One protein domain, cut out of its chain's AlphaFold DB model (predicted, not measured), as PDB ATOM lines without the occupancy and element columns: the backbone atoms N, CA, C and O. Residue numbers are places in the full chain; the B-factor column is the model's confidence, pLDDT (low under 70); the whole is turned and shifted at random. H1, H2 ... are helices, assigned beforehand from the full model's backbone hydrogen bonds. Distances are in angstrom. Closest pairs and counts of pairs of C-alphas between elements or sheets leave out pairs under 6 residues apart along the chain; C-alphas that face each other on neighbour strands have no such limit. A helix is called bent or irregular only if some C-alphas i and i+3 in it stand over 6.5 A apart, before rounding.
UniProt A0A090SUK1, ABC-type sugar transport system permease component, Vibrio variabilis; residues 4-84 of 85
ATOM      1  N   ALA A   4     142.348 139.547  70.798       77.69
ATOM      2  CA  ALA A   4     143.481 138.627  70.882       77.69
ATOM      3  C   ALA A   4     144.766 139.174  70.229       77.69
ATOM      4  O   ALA A   4     145.830 139.119  70.840       77.69
ATOM      5  N   THR A   5     144.684 139.753  69.025       81.44
ATOM      6  CA  THR A   5     145.854 140.329  68.341       81.44
ATOM      7  C   THR A   5     146.402 141.535  69.100       81.44
ATOM      8  O   THR A   5     147.610 141.674  69.217       81.44
ATOM      9  N   ALA A   6     145.530 142.379  69.665       77.38
ATOM     10  CA  ALA A   6     145.957 143.542  70.448       77.38
ATOM     11  C   ALA A   6     146.734 143.138  71.713       77.38
ATOM     12  O   ALA A   6     147.770 143.726  72.014       77.38
ATOM     13  N   THR A   7     146.260 142.112  72.426       79.31
ATOM     14  CA  THR A   7     146.953 141.567  73.600       79.31
ATOM     15  C   THR A   7     148.289 140.933  73.213       79.31
ATOM     16  O   THR A   7     149.299 141.218  73.850       79.31
ATOM     17  N   LEU A   8     148.328 140.137  72.139       84.44
ATOM     18  CA  LEU A   8     149.570 139.531  71.652       84.44
ATOM     19  C   LEU A   8     150.610 140.591  71.265       84.44
ATOM     20  O   LEU A   8     151.758 140.492  71.686       84.44
ATOM     21  N   SER A   9     150.214 141.622  70.514       84.44
ATOM     22  CA  SER A   9     151.116 142.710  70.116       84.44
ATOM     23  C   SER A   9     151.716 143.429  71.322       84.44
ATOM     24  O   SER A   9     152.908 143.724  71.315       84.44
ATOM     25  N   LEU A  10     150.921 143.665  72.369       83.06
ATOM     26  CA  LEU A  10     151.419 144.250  73.610       83.06
ATOM     27  C   LEU A  10     152.470 143.349  74.270       83.06
ATOM     28  O   LEU A  10     153.550 143.828  74.601       83.06
ATOM     29  N   PHE A  11     152.180 142.056  74.442       83.38
ATOM     30  CA  PHE A  11     153.125 141.115  75.052       83.38
ATOM     31  C   PHE A  11     154.427 140.997  74.258       83.38
ATOM     32  O   PHE A  11     155.504 141.018  74.849       83.38
ATOM     33  N   VAL A  12     154.344 140.925  72.927       88.38
ATOM     34  CA  VAL A  12     155.527 140.888  72.057       88.38
ATOM     35  C   VAL A  12     156.331 142.179  72.185       88.38
ATOM     36  O   VAL A  12     157.549 142.126  72.303       88.38
ATOM     37  N   MET A  13     155.671 143.338  72.228       87.06
ATOM     38  CA  MET A  13     156.363 144.617  72.383       87.06
ATOM     39  C   MET A  13     157.054 144.734  73.746       87.06
ATOM     40  O   MET A  13     158.191 145.190  73.807       87.06
ATOM     41  N   LEU A  14     156.415 144.258  74.821       86.50
ATOM     42  CA  LEU A  14     157.039 144.162  76.144       86.50
ATOM     43  C   LEU A  14     158.262 143.242  76.127       86.50
ATOM     44  O   LEU A  14     159.295 143.602  76.690       86.50
ATOM     45  N   MET A  15     158.151 142.082  75.476       87.62
ATOM     46  CA  MET A  15     159.238 141.111  75.370       87.62
ATOM     47  C   MET A  15     160.430 141.694  74.608       87.62
ATOM     48  O   MET A  15     161.537 141.679  75.129       87.62
ATOM     49  N   VAL A  16     160.202 142.266  73.422       89.06
ATOM     50  CA  VAL A  16     161.266 142.837  72.580       89.06
ATOM     51  C   VAL A  16     161.906 144.062  73.233       89.06
ATOM     52  O   VAL A  16     163.116 144.234  73.150       89.06
ATOM     53  N   TRP A  17     161.124 144.908  73.909       89.56
ATOM     54  CA  TRP A  17     161.664 146.096  74.578       89.56
ATOM     55  C   TRP A  17     162.551 145.747  75.780       89.56
ATOM     56  O   TRP A  17     163.542 146.430  76.022       89.56
ATOM     57  N   ASN A  18     162.207 144.693  76.528       87.12
ATOM     58  CA  ASN A  18     163.000 144.210  77.664       87.12
ATOM     59  C   ASN A  18     164.118 143.239  77.258       87.12
ATOM     60  O   ASN A  18     164.891 142.820  78.121       87.12
ATOM     61  N   ASP A  19     164.214 142.862  75.981       89.44
ATOM     62  CA  ASP A  19     165.250 141.942  75.532       89.44
ATOM     63  C   ASP A  19     166.619 142.627  75.568       89.44
ATOM     64  O   ASP A  19     166.931 143.542  74.804       89.44
ATOM     65  N   PHE A  20     167.434 142.178  76.513       88.38
ATOM     66  CA  PHE A  20     168.780 142.677  76.745       88.38
ATOM     67  C   PHE A  20     169.846 141.743  76.163       88.38
ATOM     68  O   PHE A  20     170.866 142.206  75.655       88.38
ATOM     69  N   ILE A  21     169.611 140.428  76.201       88.44
ATOM     70  CA  ILE A  21     170.636 139.417  75.913       88.44
ATOM     71  C   ILE A  21     170.942 139.348  74.417       88.44
ATOM     72  O   ILE A  21     172.112 139.376  74.038       88.44
ATOM     73  N   TYR A  22     169.920 139.288  73.559       89.44
ATOM     74  CA  TYR A  22     170.135 139.216  72.109       89.44
ATOM     75  C   TYR A  22     170.888 140.436  71.569       89.44
ATOM     76  O   TYR A  22     171.896 140.251  70.882       89.44
ATOM     77  N   PRO A  23     170.462 141.675  71.887       88.50
ATOM     78  CA  PRO A  23     171.194 142.864  71.483       88.50
ATOM     79  C   PRO A  23     172.632 142.864  72.005       88.50
ATOM     80  O   PRO A  23     173.539 143.179  71.244       88.50
ATOM     81  N   LEU A  24     172.857 142.487  73.267       87.25
ATOM     82  CA  LEU A  24     174.192 142.502  73.868       87.25
ATOM     83  C   LEU A  24     175.160 141.540  73.165       87.25
ATOM     84  O   LEU A  24     176.341 141.847  73.025       87.25
ATOM     85  N   LEU A  25     174.668 140.379  72.731       89.06
ATOM     86  CA  LEU A  25     175.484 139.371  72.052       89.06
ATOM     87  C   LEU A  25     175.745 139.709  70.580       89.06
ATOM     88  O   LEU A  25     176.809 139.382  70.059       89.06
ATOM     89  N   LEU A  26     174.773 140.320  69.898       90.56
ATOM     90  CA  LEU A  26     174.825 140.547  68.449       90.56
ATOM     91  C   LEU A  26     175.361 141.927  68.061       90.56
ATOM     92  O   LEU A  26     175.895 142.092  66.962       90.56
ATOM     93  N   LEU A  27     175.191 142.934  68.916       88.81
ATOM     94  CA  LEU A  27     175.596 144.302  68.623       88.81
ATOM     95  C   LEU A  27     176.985 144.560  69.199       88.81
ATOM     96  O   LEU A  27     177.175 144.618  70.408       88.81
ATOM     97  N   SER A  28     177.957 144.768  68.313       83.00
ATOM     98  CA  SER A  28     179.309 145.210  68.690       83.00
ATOM     99  C   SER A  28     179.525 146.716  68.514       83.00
ATOM    100  O   SER A  28     180.482 147.267  69.045       83.00
ATOM    101  N   ASP A  29     178.656 147.381  67.750       86.75
ATOM    102  CA  ASP A  29     178.769 148.801  67.419       86.75
ATOM    103  C   ASP A  29     177.917 149.648  68.369       86.75
ATOM    104  O   ASP A  29     176.689 149.524  68.387       86.75
ATOM    105  N   SER A  30     178.575 150.543  69.112       82.25
ATOM    106  CA  SER A  30     177.929 151.441  70.074       82.25
ATOM    107  C   SER A  30     176.845 152.328  69.466       82.25
ATOM    108  O   SER A  30     175.888 152.676  70.147       82.25
ATOM    109  N   SER A  31     176.930 152.653  68.171       85.94
ATOM    110  CA  SER A  31     175.909 153.473  67.501       85.94
ATOM    111  C   SER A  31     174.562 152.759  67.333       85.94
ATOM    112  O   SER A  31     173.555 153.399  67.026       85.94
ATOM    113  N   LYS A  32     174.533 151.435  67.529       86.56
ATOM    114  CA  LYS A  32     173.343 150.591  67.371       86.56
ATOM    115  C   LYS A  32     172.808 150.062  68.693       86.56
ATOM    116  O   LYS A  32     171.853 149.288  68.678       86.56
ATOM    117  N   PHE A  33     173.422 150.426  69.816       88.00
ATOM    118  CA  PHE A  33     173.026 149.904  71.114       88.00
ATOM    119  C   PHE A  33     171.590 150.285  71.450       88.00
ATOM    120  O   PHE A  33     171.124 151.402  71.226       88.00
ATOM    121  N   THR A  34     170.867 149.300  71.972       89.88
ATOM    122  CA  THR A  34     169.524 149.514  72.489       89.88
ATOM    123  C   THR A  34     169.611 150.289  73.797       89.88
ATOM    124  O   THR A  34     170.635 150.278  74.484       89.88
ATOM    125  N   VAL A  35     168.505 150.927  74.184       88.38
ATOM    126  CA  VAL A  35     168.438 151.675  75.447       88.38
ATOM    127  C   VAL A  35     168.809 150.787  76.642       88.38
ATOM    128  O   VAL A  35     169.503 151.240  77.544       88.38
ATOM    129  N   MET A  36     168.431 149.504  76.613       86.88
ATOM    130  CA  MET A  36     168.778 148.539  77.663       86.88
ATOM    131  C   MET A  36     170.292 148.294  77.767       86.88
ATOM    132  O   MET A  36     170.818 148.197  78.874       86.88
ATOM    133  N   ILE A  37     171.006 148.235  76.635       88.75
ATOM    134  CA  ILE A  37     172.471 148.115  76.631       88.75
ATOM    135  C   ILE A  37     173.116 149.392  77.166       88.75
ATOM    136  O   ILE A  37     174.001 149.313  78.015       88.75
ATOM    137  N   GLU A  38     172.680 150.563  76.702       86.81
ATOM    138  CA  GLU A  38     173.264 151.839  77.135       86.81
ATOM    139  C   GLU A  38     173.096 152.075  78.639       86.81
ATOM    140  O   GLU A  38     174.058 152.418  79.322       86.81
ATOM    141  N   VAL A  39     171.915 151.781  79.192       87.38
ATOM    142  CA  VAL A  39     171.679 151.833  80.645       87.38
ATOM    143  C   VAL A  39     172.656 150.920  81.395       87.38
ATOM    144  O   VAL A  39     173.217 151.322  82.414       87.38
ATOM    145  N   TYR A  40     172.916 149.715  80.881       84.81
ATOM    146  CA  TYR A  40     173.863 148.779  81.492       84.81
ATOM    147  C   TYR A  40     175.318 149.276  81.437       84.81
ATOM    148  O   TYR A  40     176.093 149.044  82.370       84.81
ATOM    149  N   ARG A  41     175.703 150.014  80.389       85.06
ATOM    150  CA  ARG A  41     177.060 150.574  80.258       85.06
ATOM    151  C   ARG A  41     177.389 151.595  81.345       85.06
ATOM    152  O   ARG A  41     178.521 151.589  81.824       85.06
ATOM    153  N   PHE A  42     176.414 152.388  81.792       83.25
ATOM    154  CA  PHE A  42     176.597 153.339  82.902       83.25
ATOM    155  C   PHE A  42     176.800 152.665  84.268       83.25
ATOM    156  O   PHE A  42     177.213 153.319  85.225       83.25
ATOM    157  N   VAL A  43     176.528 151.360  84.370       81.88
ATOM    158  CA  VAL A  43     176.820 150.542  85.557       81.88
ATOM    159  C   VAL A  43     178.157 149.802  85.406       81.88
ATOM    160  O   VAL A  43     178.877 149.621  86.385       81.88
ATOM    161  N   GLY A  44     178.491 149.358  84.189       71.44
ATOM    162  CA  GLY A  44     179.601 148.435  83.921       71.44
ATOM    163  C   GLY A  44     180.986 149.062  83.723       71.44
ATOM    164  O   GLY A  44     181.977 148.332  83.682       71.44
ATOM    165  N   ASN A  45     181.100 150.386  83.604       65.50
ATOM    166  CA  ASN A  45     182.349 151.032  83.199       65.50
ATOM    167  C   ASN A  45     183.150 151.561  84.401       65.50
ATOM    168  O   ASN A  45     183.288 152.760  84.598       65.50
ATOM    169  N   ARG A  46     183.721 150.655  85.208       66.81
ATOM    170  CA  ARG A  46     184.660 150.934  86.329       66.81
ATOM    171  C   ARG A  46     184.102 151.716  87.532       66.81
ATOM    172  O   ARG A  46     184.563 151.459  88.636       66.81
ATOM    173  N   ASN A  47     183.130 152.598  87.329       71.19
ATOM    174  CA  ASN A  47     182.352 153.318  88.328       71.19
ATOM    175  C   ASN A  47     180.909 153.424  87.825       71.19
ATOM    176  O   ASN A  47     180.669 153.509  86.624       71.19
ATOM    177  N   ILE A  48     179.953 153.433  88.750       80.19
ATOM    178  CA  ILE A  48     178.571 153.780  88.418       80.19
ATOM    179  C   ILE A  48     178.543 155.283  88.124       80.19
ATOM    180  O   ILE A  48     179.099 156.051  88.909       80.19
ATOM    181  N   GLU A  49     177.897 155.692  87.031       84.19
ATOM    182  CA  GLU A  49     177.647 157.098  86.676       84.19
ATOM    183  C   GLU A  49     176.160 157.432  86.904       84.19
ATOM    184  O   GLU A  49     175.353 157.327  85.975       84.19
ATOM    185  N   PRO A  50     175.743 157.811  88.131       83.75
ATOM    186  CA  PRO A  50     174.329 157.995  88.461       83.75
ATOM    187  C   PRO A  50     173.678 159.098  87.621       83.75
ATOM    188  O   PRO A  50     172.522 158.971  87.213       83.75
ATOM    189  N   ASP A  51     174.456 160.141  87.326       87.25
ATOM    190  CA  ASP A  51     174.054 161.324  86.563       87.25
ATOM    191  C   ASP A  51     173.592 160.976  85.143       87.25
ATOM    192  O   ASP A  51     172.758 161.682  84.580       87.25
ATOM    193  N   MET A  52     174.088 159.873  84.573       86.12
ATOM    194  CA  MET A  52     173.660 159.364  83.266       86.12
ATOM    195  C   MET A  52     172.728 158.156  83.381       86.12
ATOM    196  O   MET A  52     171.780 158.029  82.601       86.12
ATOM    197  N   LEU A  53     172.934 157.308  84.392       89.06
ATOM    198  CA  LEU A  53     172.146 156.101  84.623       89.06
ATOM    199  C   LEU A  53     170.663 156.406  84.860       89.06
ATOM    200  O   LEU A  53     169.803 155.800  84.218       89.06
ATOM    201  N   PHE A  54     170.346 157.329  85.773       88.50
ATOM    202  CA  PHE A  54     168.952 157.612  86.120       88.50
ATOM    203  C   PHE A  54     168.175 158.249  84.960       88.50
ATOM    204  O   PHE A  54     167.085 157.753  84.659       88.50
ATOM    205  N   PRO A  55     168.696 159.271  84.248       89.62
ATOM    206  CA  PRO A  55     168.026 159.790  83.060       89.62
ATOM    207  C   PRO A  55     167.831 158.727  81.978       89.62
ATOM    208  O   PRO A  55     166.736 158.624  81.426       89.62
ATOM    209  N   ALA A  56     168.843 157.895  81.709       88.75
ATOM    210  CA  ALA A  56     168.738 156.831  80.715       88.75
ATOM    211  C   ALA A  56     167.683 155.780  81.103       88.75
ATOM    212  O   ALA A  56     166.885 155.374  80.259       88.75
ATOM    213  N   ALA A  57     167.615 155.390  82.379       88.62
ATOM    214  CA  ALA A  57     166.610 154.454  82.882       88.62
ATOM    215  C   ALA A  57     165.186 155.031  82.797       88.62
ATOM    216  O   ALA A  57     164.261 154.348  82.351       88.62
ATOM    217  N   VAL A  58     165.007 156.306  83.162       90.62
ATOM    218  CA  VAL A  58     163.714 156.997  83.038       90.62
ATOM    219  C   VAL A  58     163.289 157.061  81.573       90.62
ATOM    220  O   VAL A  58     162.181 156.630  81.245       90.62
ATOM    221  N   LEU A  59     164.172 157.511  80.678       89.88
ATOM    222  CA  LEU A  59     163.891 157.586  79.243       89.88
ATOM    223  C   LEU A  59     163.620 156.203  78.636       89.88
ATOM    224  O   LEU A  59     162.715 156.066  77.816       89.88
ATOM    225  N   GLY A  60     164.334 155.165  79.075       89.06
ATOM    226  CA  GLY A  60     164.101 153.782  78.653       89.06
ATOM    227  C   GLY A  60     162.769 153.203  79.122       89.06
ATOM    228  O   GLY A  60     162.199 152.348  78.442       89.06
ATOM    229  N   SER A  61     162.228 153.691  80.240       89.38
ATOM    230  CA  SER A  61     160.905 153.289  80.732       89.38
ATOM    231  C   SER A  61     159.740 154.015  80.041       89.38
ATOM    232  O   SER A  61     158.622 153.493  80.020       89.38
ATOM    233  N   LEU A  62     159.979 155.184  79.429       91.25
ATOM    234  CA  LEU A  62     158.924 156.010  78.823       91.25
ATOM    235  C   LEU A  62     158.071 155.270  77.781       91.25
ATOM    236  O   LEU A  62     156.848 155.374  77.864       91.25
ATOM    237  N   PRO A  63     158.627 154.501  76.826       87.69
ATOM    238  CA  PRO A  63     157.811 153.840  75.806       87.69
ATOM    239  C   PRO A  63     156.863 152.796  76.397       87.69
ATOM    240  O   PRO A  63     155.727 152.658  75.937       87.69
ATOM    241  N   LEU A  64     157.289 152.123  77.469       86.88
ATOM    242  CA  LEU A  64     156.440 151.198  78.213       86.88
ATOM    243  C   LEU A  64     155.340 151.927  78.982       86.88
ATOM    244  O   LEU A  64     154.203 151.462  78.989       86.88
ATOM    245  N   LEU A  65     155.646 153.080  79.581       88.81
ATOM    246  CA  LEU A  65     154.644 153.920  80.242       88.81
ATOM    247  C   LEU A  65     153.605 154.443  79.245       88.81
ATOM    248  O   LEU A  65     152.409 154.407  79.526       88.81
ATOM    249  N   VAL A  66     154.038 154.867  78.059       89.94
ATOM    250  CA  VAL A  66     153.142 155.305  76.982       89.94
ATOM    251  C   VAL A  66     152.227 154.156  76.560       89.94
ATOM    252  O   VAL A  66     151.005 154.315  76.564       89.94
ATOM    253  N   LEU A  67     152.787 152.975  76.274       85.44
ATOM    254  CA  LEU A  67     151.997 151.774  75.987       85.44
ATOM    255  C   LEU A  67     151.014 151.461  77.111       85.44
ATOM    256  O   LEU A  67     149.841 151.198  76.849       85.44
ATOM    257  N   PHE A  68     151.464 151.520  78.360       83.75
ATOM    258  CA  PHE A  68     150.612 151.274  79.509       83.75
ATOM    259  C   PHE A  68     149.427 152.240  79.537       83.75
ATOM    260  O   PHE A  68     148.290 151.791  79.628       83.75
ATOM    261  N   VAL A  69     149.636 153.545  79.355       87.38
ATOM    262  CA  VAL A  69     148.542 154.533  79.336       87.38
ATOM    263  C   VAL A  69     147.545 154.271  78.201       87.38
ATOM    264  O   VAL A  69     146.334 154.407  78.413       87.38
ATOM    265  N   PHE A  70     148.014 153.851  77.023       84.50
ATOM    266  CA  PHE A  70     147.139 153.516  75.892       84.50
ATOM    267  C   PHE A  70     146.360 152.211  76.099       84.50
ATOM    268  O   PHE A  70     145.187 152.116  75.724       84.50
ATOM    269  N   PHE A  71     146.989 151.203  76.701       78.69
ATOM    270  CA  PHE A  71     146.428 149.858  76.806       78.69
ATOM    271  C   PHE A  71     145.844 149.529  78.185       78.69
ATOM    272  O   PHE A  71     145.135 148.531  78.281       78.69
ATOM    273  N   GLN A  72     146.024 150.359  79.219       76.88
ATOM    274  CA  GLN A  72     145.590 150.109  80.607       76.88
ATOM    275  C   GLN A  72     144.148 149.596  80.704       76.88
ATOM    276  O   GLN A  72     143.888 148.599  81.370       76.88
ATOM    277  N   LYS A  73     143.205 150.200  79.963       70.94
ATOM    278  CA  LYS A  73     141.791 149.787  79.977       70.94
ATOM    279  C   LYS A  73     141.581 148.393  79.371       70.94
ATOM    280  O   LYS A  73     140.748 147.631  79.854       70.94
ATOM    281  N   ARG A  74     142.336 148.048  78.322       70.00
ATOM    282  CA  ARG A  74     142.267 146.747  77.631       70.00
ATOM    283  C   ARG A  74     143.020 145.657  78.389       70.00
ATOM    284  O   ARG A  74     142.535 144.534  78.443       70.00
ATOM    285  N   ILE A  75     144.158 145.994  78.995       67.31
ATOM    286  CA  ILE A  75     144.945 145.089  79.841       67.31
ATOM    287  C   ILE A  75     144.113 144.678  81.055       67.31
ATOM    288  O   ILE A  75     143.937 143.487  81.286       67.31
ATOM    289  N   LEU A  76     143.530 145.641  81.779       65.62
ATOM    290  CA  LEU A  76     142.703 145.361  82.957       65.62
ATOM    291  C   LEU A  76     141.473 144.512  82.607       65.62
ATOM    292  O   LEU A  76     141.183 143.542  83.303       65.62
ATOM    293  N   SER A  77     140.792 144.814  81.497       61.47
ATOM    294  CA  SER A  77     139.661 144.011  81.011       61.47
ATOM    295  C   SER A  77     140.065 142.614  80.515       61.47
ATOM    296  O   SER A  77     139.277 141.683  80.646       61.47
ATOM    297  N   GLY A  78     141.257 142.449  79.934       62.53
ATOM    298  CA  GLY A  78     141.741 141.168  79.410       62.53
ATOM    299  C   GLY A  78     142.282 140.231  80.493       62.53
ATOM    300  O   GLY A  78     141.991 139.038  80.461       62.53
ATOM    301  N   VAL A  79     143.012 140.767  81.476       59.97
ATOM    302  CA  VAL A  79     143.535 140.004  82.625       59.97
ATOM    303  C   VAL A  79     142.390 139.523  83.520       59.97
ATOM    304  O   VAL A  79     142.374 138.365  83.925       59.97
ATOM    305  N   THR A  80     141.383 140.368  83.771       59.50
ATOM    306  CA  THR A  80     140.200 139.971  84.557       59.50
ATOM    307  C   THR A  80     139.315 138.963  83.826       59.50
ATOM    308  O   THR A  80     138.828 138.033  84.455       59.50
ATOM    309  N   ALA A  81     139.156 139.070  82.502       54.84
ATOM    310  CA  ALA A  81     138.410 138.081  81.719       54.84
ATOM    311  C   ALA A  81     139.111 136.708  81.648       54.84
ATOM    312  O   ALA A  81     138.435 135.687  81.542       54.84
ATOM    313  N   GLY A  82     140.447 136.674  81.717       56.12
ATOM    314  CA  GLY A  82     141.231 135.435  81.783       56.12
ATOM    315  C   GLY A  82     141.269 134.785  83.171       56.12
ATOM    316  O   GLY A  82     141.493 133.587  83.257       56.12
ATOM    317  N   ALA A  83     141.025 135.549  84.241       48.78
ATOM    318  CA  ALA A  83     141.037 135.061  85.624       48.78
ATOM    319  C   ALA A  83     139.718 134.394  86.075       48.78
ATOM    320  O   ALA A  83     139.668 133.824  87.160       48.78
ATOM    321  N   VAL A  84     138.649 134.468  85.271       49.72
ATOM    322  CA  VAL A  84     137.320 133.891  85.586       49.72
ATOM    323  C   VAL A  84     137.077 132.572  84.826       49.72
ATOM    324  O   VAL A  84     135.936 132.178  84.593       49.72
TER     325      VAL A  84
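Overview. This is residues 4 to 84 of the 85 residues of the protein "ABC-type sugar transport system permease component" of Vibrio variabilis (UniProt A0A090SUK1). You meet a long, loose helical hairpin: H1 and H4a run side by side in opposite ways, short H2 and H3 make the turn at one end, and H4b bends off at the other. The printed part has 81 residues, 64 of them in the four named helices H1, H2, H3 and H4 in that order, with no named strand; its class is all helix, and it is loose, with a radius of gyration of the C-alphas of 16.0 A and spans of 50 by 27 by 20 A.

Along the chain. Find C-alpha 4 at (143.481, 138.627, 70.882); H1, residues 4 to 18, runs 21.4 A. H2 is residues 21 to 26, 8.6 A; H3 is 35 to 44, 14.4 A. H4, residues 50 to 82, one helix by its hydrogen bonds, is bent: C-alphas 70 and 73 are 7.7 A apart. Arm H4a, residues 50 to 70, runs 30.3 A and is irregular, with C-alphas 60 and 63 6.9 A apart; arm H4b, residues 73 to 82, runs 14.5 A and ends at C-alpha 82 at (141.231, 135.435, 81.783).

Arrangement. The hairpin H3 and H4a touch, closest at C-alphas Phe 42 and Leu 53, 5.5 A. H1 and H4a are close but not clearly touching, closest at C-alphas Leu 14 and Leu 64, 7.4 A. O i to N i+4 pairs are within hydrogen-bond range throughout H1, H2 and H4b, 5 of 6 in H3, 14 of 17 in H4a.

Size, cuts and confidence. The farthest C-alphas, Arg 46 and Val 84, are 50.3 A apart. The printed part has no cut and no long link; pLDDT is under 70 at 45 to 46 and 75 to 84.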